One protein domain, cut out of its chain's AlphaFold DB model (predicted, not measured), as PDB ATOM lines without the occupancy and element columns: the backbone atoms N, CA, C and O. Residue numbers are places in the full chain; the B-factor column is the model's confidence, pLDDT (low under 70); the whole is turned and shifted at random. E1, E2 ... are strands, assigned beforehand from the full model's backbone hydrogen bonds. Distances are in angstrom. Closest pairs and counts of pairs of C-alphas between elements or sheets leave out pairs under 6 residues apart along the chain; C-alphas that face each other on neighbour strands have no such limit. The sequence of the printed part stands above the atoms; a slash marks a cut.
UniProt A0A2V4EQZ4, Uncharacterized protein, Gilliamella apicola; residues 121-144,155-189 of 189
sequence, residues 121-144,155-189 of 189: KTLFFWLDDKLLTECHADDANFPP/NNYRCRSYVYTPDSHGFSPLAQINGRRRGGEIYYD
ATOM      1  N   LYS A 121      15.138 -44.855 -41.956       98.12
ATOM      2  CA  LYS A 121      15.416 -45.365 -40.618       98.12
ATOM      3  C   LYS A 121      14.112 -45.664 -39.901       98.12
ATOM      4  O   LYS A 121      13.245 -44.810 -39.784       98.12
ATOM      5  N   THR A 122      13.993 -46.876 -39.375       98.12
ATOM      6  CA  THR A 122      12.934 -47.274 -38.439       98.12
ATOM      7  C   THR A 122      13.516 -47.327 -37.031       98.12
ATOM      8  O   THR A 122      14.569 -47.930 -36.819       98.12
ATOM      9  N   LEU A 123      12.841 -46.699 -36.073       98.19
ATOM     10  CA  LEU A 123      13.155 -46.712 -34.647       98.19
ATOM     11  C   LEU A 123      12.208 -47.656 -33.906       98.19
ATOM     12  O   LEU A 123      11.037 -47.767 -34.268       98.19
ATOM     13  N   PHE A 124      12.714 -48.306 -32.863       97.62
ATOM     14  CA  PHE A 124      11.967 -49.260 -32.046       97.62
ATOM     15  C   PHE A 124      11.955 -48.806 -30.586       97.62
ATOM     16  O   PHE A 124      13.003 -48.502 -30.014       97.62
ATOM     17  N   PHE A 125      10.769 -48.786 -29.987       95.88
ATOM     18  CA  PHE A 125      10.525 -48.339 -28.622       95.88
ATOM     19  C   PHE A 125      10.007 -49.501 -27.790       95.88
ATOM     20  O   PHE A 125       9.056 -50.179 -28.179       95.88
ATOM     21  N   TRP A 126      10.630 -49.710 -26.639       95.56
ATOM     22  CA  TRP A 126      10.425 -50.886 -25.805       95.56
ATOM     23  C   TRP A 126       9.941 -50.487 -24.414       95.56
ATOM     24  O   TRP A 126      10.402 -49.487 -23.860       95.56
ATOM     25  N   LEU A 127       9.065 -51.306 -23.839       92.50
ATOM     26  CA  LEU A 127       8.750 -51.319 -22.415       92.50
ATOM     27  C   LEU A 127       9.162 -52.678 -21.879       92.50
ATOM     28  O   LEU A 127       8.533 -53.682 -22.198       92.50
ATOM     29  N   ASP A 128      10.234 -52.680 -21.094       90.44
ATOM     30  CA  ASP A 128      10.896 -53.909 -20.662       90.44
ATOM     31  C   ASP A 128      11.213 -54.826 -21.864       90.44
ATOM     32  O   ASP A 128      11.880 -54.404 -22.809       90.44
ATOM     33  N   ASP A 129      10.711 -56.045 -21.912       89.81
ATOM     34  CA  ASP A 129      10.927 -56.985 -23.009       89.81
ATOM     35  C   ASP A 129       9.874 -56.882 -24.137       89.81
ATOM     36  O   ASP A 129       9.987 -57.555 -25.164       89.81
ATOM     37  N   LYS A 130       8.882 -55.990 -24.003       91.56
ATOM     38  CA  LYS A 130       7.778 -55.810 -24.959       91.56
ATOM     39  C   LYS A 130       8.053 -54.664 -25.934       91.56
ATOM     40  O   LYS A 130       8.295 -53.520 -25.536       91.56
ATOM     41  N   LEU A 131       7.971 -54.947 -27.237       94.00
ATOM     42  CA  LEU A 131       8.035 -53.916 -28.276       94.00
ATOM     43  C   LEU A 131       6.734 -53.113 -28.250       94.00
ATOM     44  O   LEU A 131       5.682 -53.650 -28.587       94.00
ATOM     45  N   LEU A 132       6.798 -51.835 -27.882       93.88
ATOM     46  CA  LEU A 132       5.630 -50.957 -27.862       93.88
ATOM     47  C   LEU A 132       5.345 -50.344 -29.223       93.88
ATOM     48  O   LEU A 132       4.192 -50.287 -29.632       93.88
ATOM     49  N   THR A 133       6.377 -49.860 -29.912       94.75
ATOM     50  CA  THR A 133       6.202 -49.118 -31.162       94.75
ATOM     51  C   THR A 133       7.394 -49.317 -32.081       94.75
ATOM     52  O   THR A 133       8.540 -49.200 -31.654       94.75
ATOM     53  N   GLU A 134       7.128 -49.529 -33.363       96.00
ATOM     54  CA  GLU A 134       8.076 -49.266 -34.443       96.00
ATOM     55  C   GLU A 134       7.620 -48.026 -35.215       96.00
ATOM     56  O   GLU A 134       6.427 -47.840 -35.462       96.00
ATOM     57  N   CYS A 135       8.544 -47.132 -35.558       95.44
ATOM     58  CA  CYS A 135       8.192 -45.942 -36.318       95.44
ATOM     59  C   CYS A 135       9.321 -45.456 -37.218       95.44
ATOM     60  O   CYS A 135      10.487 -45.499 -36.836       95.44
ATOM     61  N   HIS A 136       8.978 -44.940 -38.394       96.31
ATOM     62  CA  HIS A 136       9.932 -44.217 -39.218       96.31
ATOM     63  C   HIS A 136      10.519 -43.014 -38.459       96.31
ATOM     64  O   HIS A 136       9.807 -42.319 -37.737       96.31
ATOM     65  N   ALA A 137      11.816 -42.756 -38.621       95.44
ATOM     66  CA  ALA A 137      12.556 -41.751 -37.863       95.44
ATOM     67  C   ALA A 137      12.000 -40.332 -38.052       95.44
ATOM     68  O   ALA A 137      11.830 -39.627 -37.061       95.44
ATOM     69  N   ASP A 138      11.645 -39.949 -39.284       92.25
ATOM     70  CA  ASP A 138      11.012 -38.646 -39.574       92.25
ATOM     71  C   ASP A 138       9.712 -38.440 -38.798       92.25
ATOM     72  O   ASP A 138       9.382 -37.329 -38.388       92.25
ATOM     73  N   ASP A 139       8.987 -39.533 -38.580       90.44
ATOM     74  CA  ASP A 139       7.734 -39.498 -37.860       90.44
ATOM     75  C   ASP A 139       7.990 -39.622 -36.358       90.44
ATOM     76  O   ASP A 139       7.206 -39.114 -35.581       90.44
ATOM     77  N   ALA A 140       9.082 -40.220 -35.882       88.38
ATOM     78  CA  ALA A 140       9.318 -40.557 -34.472       88.38
ATOM     79  C   ALA A 140       9.294 -39.384 -33.466       88.38
ATOM     80  O   ALA A 140       9.132 -39.629 -32.272       88.38
ATOM     81  N   ASN A 141       9.427 -38.133 -33.914       84.19
ATOM     82  CA  ASN A 141       9.334 -36.972 -33.032       84.19
ATOM     83  C   ASN A 141       7.868 -36.603 -32.723       84.19
ATOM     84  O   ASN A 141       6.997 -36.651 -33.593       84.19
ATOM     85  N   PHE A 142       7.599 -36.180 -31.486       71.75
ATOM     86  CA  PHE A 142       6.262 -35.817 -31.003       71.75
ATOM     87  C   PHE A 142       6.237 -34.384 -30.454       71.75
ATOM     88  O   PHE A 142       6.194 -34.187 -29.237       71.75
ATOM     89  N   PRO A 143       6.239 -33.350 -31.314       74.69
ATOM     90  CA  PRO A 143       6.081 -31.991 -30.830       74.69
ATOM     91  C   PRO A 143       4.666 -31.807 -30.251       74.69
ATOM     92  O   PRO A 143       3.685 -32.180 -30.909       74.69
ATOM     93  N   PRO A 144       4.517 -31.169 -29.074       68.94
ATOM     94  CA  PRO A 144       3.206 -30.862 -28.500       68.94
ATOM     95  C   PRO A 144       2.300 -30.048 -29.437       68.94
ATOM     96  O   PRO A 144       1.081 -30.186 -29.391       68.94
ATOM     97  N   ASN A 155      -2.906 -41.973 -40.333       79.19
ATOM     98  CA  ASN A 155      -2.182 -42.713 -41.353       79.19
ATOM     99  C   ASN A 155      -1.083 -41.893 -42.051       79.19
ATOM    100  O   ASN A 155      -0.333 -42.463 -42.838       79.19
ATOM    101  N   ASN A 156      -0.947 -40.595 -41.749       83.25
ATOM    102  CA  ASN A 156       0.188 -39.798 -42.223       83.25
ATOM    103  C   ASN A 156       1.507 -40.220 -41.559       83.25
ATOM    104  O   ASN A 156       2.572 -39.894 -42.068       83.25
ATOM    105  N   TYR A 157       1.440 -40.931 -40.431       85.62
ATOM    106  CA  TYR A 157       2.609 -41.354 -39.673       85.62
ATOM    107  C   TYR A 157       2.904 -42.826 -39.912       85.62
ATOM    108  O   TYR A 157       2.054 -43.692 -39.687       85.62
ATOM    109  N   ARG A 158       4.145 -43.127 -40.284       92.12
ATOM    110  CA  ARG A 158       4.620 -44.494 -40.512       92.12
ATOM    111  C   ARG A 158       5.033 -45.133 -39.195       92.12
ATOM    112  O   ARG A 158       6.209 -45.415 -38.972       92.12
ATOM    113  N   CYS A 159       4.061 -45.338 -38.312       91.50
ATOM    114  CA  CYS A 159       4.272 -46.067 -37.074       91.50
ATOM    115  C   CYS A 159       3.262 -47.185 -36.892       91.50
ATOM    116  O   CYS A 159       2.119 -47.109 -37.344       91.50
ATOM    117  N   ARG A 160       3.693 -48.186 -36.138       93.75
ATOM    118  CA  ARG A 160       2.880 -49.291 -35.676       93.75
ATOM    119  C   ARG A 160       3.144 -49.489 -34.194       93.75
ATOM    120  O   ARG A 160       4.299 -49.578 -33.788       93.75
ATOM    121  N   SER A 161       2.083 -49.529 -33.399       93.06
ATOM    122  CA  SER A 161       2.158 -49.749 -31.955       93.06
ATOM    123  C   SER A 161       1.442 -51.027 -31.552       93.06
ATOM    124  O   SER A 161       0.521 -51.458 -32.239       93.06
ATOM    125  N   TYR A 162       1.849 -51.602 -30.430       93.00
ATOM    126  CA  TYR A 162       1.367 -52.881 -29.936       93.00
ATOM    127  C   TYR A 162       0.855 -52.726 -28.508       93.00
ATOM    128  O   TYR A 162       1.517 -52.128 -27.657       93.00
ATOM    129  N   VAL A 163      -0.334 -53.260 -28.254       91.38
ATOM    130  CA  VAL A 163      -0.965 -53.290 -26.932       91.38
ATOM    131  C   VAL A 163      -0.923 -54.722 -26.436       91.38
ATOM    132  O   VAL A 163      -1.281 -55.629 -27.175       91.38
ATOM    133  N   TYR A 164      -0.513 -54.923 -25.192       90.00
ATOM    134  CA  TYR A 164      -0.417 -56.235 -24.553       90.00
ATOM    135  C   TYR A 164      -1.385 -56.288 -23.375       90.00
ATOM    136  O   TYR A 164      -1.721 -55.243 -22.809       90.00
ATOM    137  N   THR A 165      -1.819 -57.484 -22.976       83.94
ATOM    138  CA  THR A 165      -2.574 -57.608 -21.727       83.94
ATOM    139  C   THR A 165      -1.653 -57.351 -20.520       83.94
ATOM    140  O   THR A 165      -0.450 -57.636 -20.584       83.94
ATOM    141  N   PRO A 166      -2.176 -56.779 -19.419       75.38
ATOM    142  CA  PRO A 166      -1.373 -56.439 -18.236       75.38
ATOM    143  C   PRO A 166      -0.701 -57.648 -17.570       75.38
ATOM    144  O   PRO A 166       0.334 -57.520 -16.923       75.38
ATOM    145  N   ASP A 167      -1.308 -58.813 -17.731       71.25
ATOM    146  CA  ASP A 167      -1.062 -60.069 -17.035       71.25
ATOM    147  C   ASP A 167      -0.501 -61.166 -17.955       71.25
ATOM    148  O   ASP A 167      -0.208 -62.273 -17.496       71.25
ATOM    149  N   SER A 168      -0.269 -60.877 -19.244       61.75
ATOM    150  CA  SER A 168       0.473 -61.808 -20.087       61.75
ATOM    151  C   SER A 168       1.956 -61.798 -19.708       61.75
ATOM    152  O   SER A 168       2.712 -60.879 -20.035       61.75
ATOM    153  N   HIS A 169       2.400 -62.910 -19.125       67.19
ATOM    154  CA  HIS A 169       3.794 -63.360 -19.212       67.19
ATOM    155  C   HIS A 169       4.212 -63.691 -20.663       67.19
ATOM    156  O   HIS A 169       5.352 -64.066 -20.913       67.19
ATOM    157  N   GLY A 170       3.281 -63.602 -21.618       67.75
ATOM    158  CA  GLY A 170       3.510 -63.829 -23.039       67.75
ATOM    159  C   GLY A 170       3.837 -62.555 -23.819       67.75
ATOM    160  O   GLY A 170       3.371 -61.458 -23.502       67.75
ATOM    161  N   PHE A 171       4.576 -62.758 -24.909       77.94
ATOM    162  CA  PHE A 171       4.967 -61.755 -25.906       77.94
ATOM    163  C   PHE A 171       3.916 -61.528 -27.002       77.94
ATOM    164  O   PHE A 171       4.210 -60.909 -28.022       77.94
ATOM    165  N   SER A 172       2.703 -62.049 -26.822       82.38
ATOM    166  CA  SER A 172       1.615 -61.921 -27.790       82.38
ATOM    167  C   SER A 172       0.911 -60.578 -27.603       82.38
ATOM    168  O   SER A 172       0.363 -60.339 -26.520       82.38
ATOM    169  N   PRO A 173       0.932 -59.686 -28.605       85.31
ATOM    170  CA  PRO A 173       0.139 -58.475 -28.534       85.31
ATOM    171  C   PRO A 173      -1.351 -58.829 -28.635       85.31
ATOM    172  O   PRO A 173      -1.750 -59.767 -29.310       85.31
ATOM    173  N   LEU A 174      -2.175 -58.076 -27.916       89.38
ATOM    174  CA  LEU A 174      -3.633 -58.118 -27.995       89.38
ATOM    175  C   LEU A 174      -4.137 -57.364 -29.229       89.38
ATOM    176  O   LEU A 174      -5.155 -57.715 -29.819       89.38
ATOM    177  N   ALA A 175      -3.456 -56.270 -29.565       90.25
ATOM    178  CA  ALA A 175      -3.822 -55.436 -30.690       90.25
ATOM    179  C   ALA A 175      -2.609 -54.724 -31.282       90.25
ATOM    180  O   ALA A 175      -1.671 -54.343 -30.575       90.25
ATOM    181  N   GLN A 176      -2.694 -54.470 -32.581       92.19
ATOM    182  CA  GLN A 176      -1.788 -53.635 -33.347       92.19
ATOM    183  C   GLN A 176      -2.522 -52.367 -33.789       92.19
ATOM    184  O   GLN A 176      -3.612 -52.427 -34.351       92.19
ATOM    185  N   ILE A 177      -1.906 -51.209 -33.579       91.12
ATOM    186  CA  ILE A 177      -2.430 -49.903 -33.978       91.12
ATOM    187  C   ILE A 177      -1.520 -49.333 -35.064       91.12
ATOM    188  O   ILE A 177      -0.343 -49.075 -34.806       91.12
ATOM    189  N   ASN A 178      -2.056 -49.117 -36.264       89.81
ATOM    190  CA  ASN A 178      -1.345 -48.456 -37.357       89.81
ATOM    191  C   ASN A 178      -1.642 -46.951 -37.367       89.81
ATOM    192  O   ASN A 178      -2.787 -46.515 -37.220       89.81
ATOM    193  N   GLY A 179      -0.600 -46.156 -37.601       84.88
ATOM    194  CA  GLY A 179      -0.679 -44.702 -37.576       84.88
ATOM    195  C   GLY A 179      -0.597 -44.129 -36.159       84.88
ATOM    196  O   GLY A 179      -0.089 -44.760 -35.232       84.88
ATOM    197  N   ARG A 180      -1.064 -42.890 -35.984       75.69
ATOM    198  CA  ARG A 180      -1.050 -42.181 -34.692       75.69
ATOM    199  C   ARG A 180      -2.313 -41.377 -34.446       75.69
ATOM    200  O   ARG A 180      -2.851 -40.812 -35.372       75.69
ATOM    201  N   ARG A 181      -2.692 -41.129 -33.190       70.94
ATOM    202  CA  ARG A 181      -3.825 -40.233 -32.857       70.94
ATOM    203  C   ARG A 181      -5.169 -40.765 -33.386       70.94
ATOM    204  O   ARG A 181      -5.356 -41.960 -33.598       70.94
ATOM    205  N   ARG A 182      -6.132 -39.851 -33.536       65.50
ATOM    206  CA  ARG A 182      -7.507 -40.114 -33.950       65.50
ATOM    207  C   ARG A 182      -7.556 -40.624 -35.393       65.50
ATOM    208  O   ARG A 182      -7.054 -39.970 -36.301       65.50
ATOM    209  N   GLY A 183      -8.215 -41.765 -35.586       68.94
ATOM    210  CA  GLY A 183      -8.379 -42.403 -36.897       68.94
ATOM    211  C   GLY A 183      -7.308 -43.439 -37.242       68.94
ATOM    212  O   GLY A 183      -7.217 -43.821 -38.403       68.94
ATOM    213  N   GLY A 184      -6.492 -43.865 -36.270       74.94
ATOM    214  CA  GLY A 184      -5.619 -45.024 -36.439       74.94
ATOM    215  C   GLY A 184      -6.433 -46.300 -36.646       74.94
ATOM    216  O   GLY A 184      -7.541 -46.434 -36.123       74.94
ATOM    217  N   GLU A 185      -5.878 -47.226 -37.417       81.75
ATOM    218  CA  GLU A 185      -6.500 -48.523 -37.673       81.75
ATOM    219  C   GLU A 185      -6.056 -49.508 -36.596       81.75
ATOM    220  O   GLU A 185      -4.870 -49.579 -36.272       81.75
ATOM    221  N   ILE A 186      -7.010 -50.245 -36.029       86.00
ATOM    222  CA  ILE A 186      -6.762 -51.227 -34.974       86.00
ATOM    223  C   ILE A 186      -7.001 -52.616 -35.550       86.00
ATOM    224  O   ILE A 186      -8.053 -52.884 -36.127       86.00
ATOM    225  N   TYR A 187      -6.024 -53.487 -35.352       85.62
ATOM    226  CA  TYR A 187      -6.057 -54.892 -35.717       85.62
ATOM    227  C   TYR A 187      -5.928 -55.712 -34.439       85.62
ATOM    228  O   TYR A 187      -5.174 -55.330 -33.546       85.62
ATOM    229  N   TYR A 188      -6.666 -56.810 -34.356       85.75
ATOM    230  CA  TYR A 188      -6.595 -57.761 -33.251       85.75
ATOM    231  C   TYR A 188      -5.945 -59.042 -33.769       85.75
ATOM    232  O   TYR A 188      -6.204 -59.417 -34.917       85.75
ATOM    233  N   ASP A 189      -5.112 -59.654 -32.933       68.31
ATOM    234  CA  ASP A 189      -4.477 -60.949 -33.207       68.31
ATOM    235  C   ASP A 189      -5.381 -62.131 -32.816       68.31
ATOM    236  O   ASP A 189      -6.224 -61.973 -31.899       68.31
TER     237      ASP A 189
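What this domain is: This is residues 121 to 144 and 155 to 189 of the 189 residues of an uncharacterized protein of Gilliamella apicola (UniProt A0A2V4EQZ4). The domain is a single twisted sheet of five strands side by side in chain order, E1 to E5, each running opposite to the next, with no named helix over either face. The long link from E3 to E4 loops out past one end of the strands, and residues 137 to 144, after E2, turn away from the sheet at the other end. The printed part has 59 residues, of which 27, under half, are in named elements; the class is all strand and the sheet's order is E1, E2, E3, E4, E5, antiparallel throughout. It is compact, with a radius of gyration of the C-alphas of 11.9 A, and spans 33 by 23 by 21 A.

Where its parts are: E3 is residues 159 to 163. On one side of it comes E2, residues 130 to 136, 18.5 A long, then E1, residues 121 to 127, 20.3 A long, from C-alpha 121 at (15.416, -45.365, -40.618). On the other side come E4, residues 175 to 178, and E5, residues 185 to 188, ending with C-alpha 188 at (-6.595, -57.761, -33.251).

How they stand to each other: E3 and E2 are antiparallel at 166 degrees, with N 160 and O 134 2.8 A apart, within hydrogen-bond range. E1 and E2 form a hairpin at 157 degrees, with N 125 and O 133 at 2.8 A. E3, E4 and E5 form a meander, each strand the antiparallel neighbour of the one before: N 161 and O 177 are 2.8 A apart, N 176 and O 187 also 2.8 A. The edge strands E1 and E5 are apart. From edge to edge the strands' lines turn by 53 degrees.

The domain as a whole: The farthest C-alphas, of Pro 144 and His 169, are 33.8 A apart. Residues 145 to 154 are not printed; C-alphas 144 and 155 are 18.3 A apart across this cut. The link from E3 to E4, 11 residues, is long. Mean pLDDT of the printed part is 85.6; residues 144, 168 to 170, 182 to 183 and 189 are under 70.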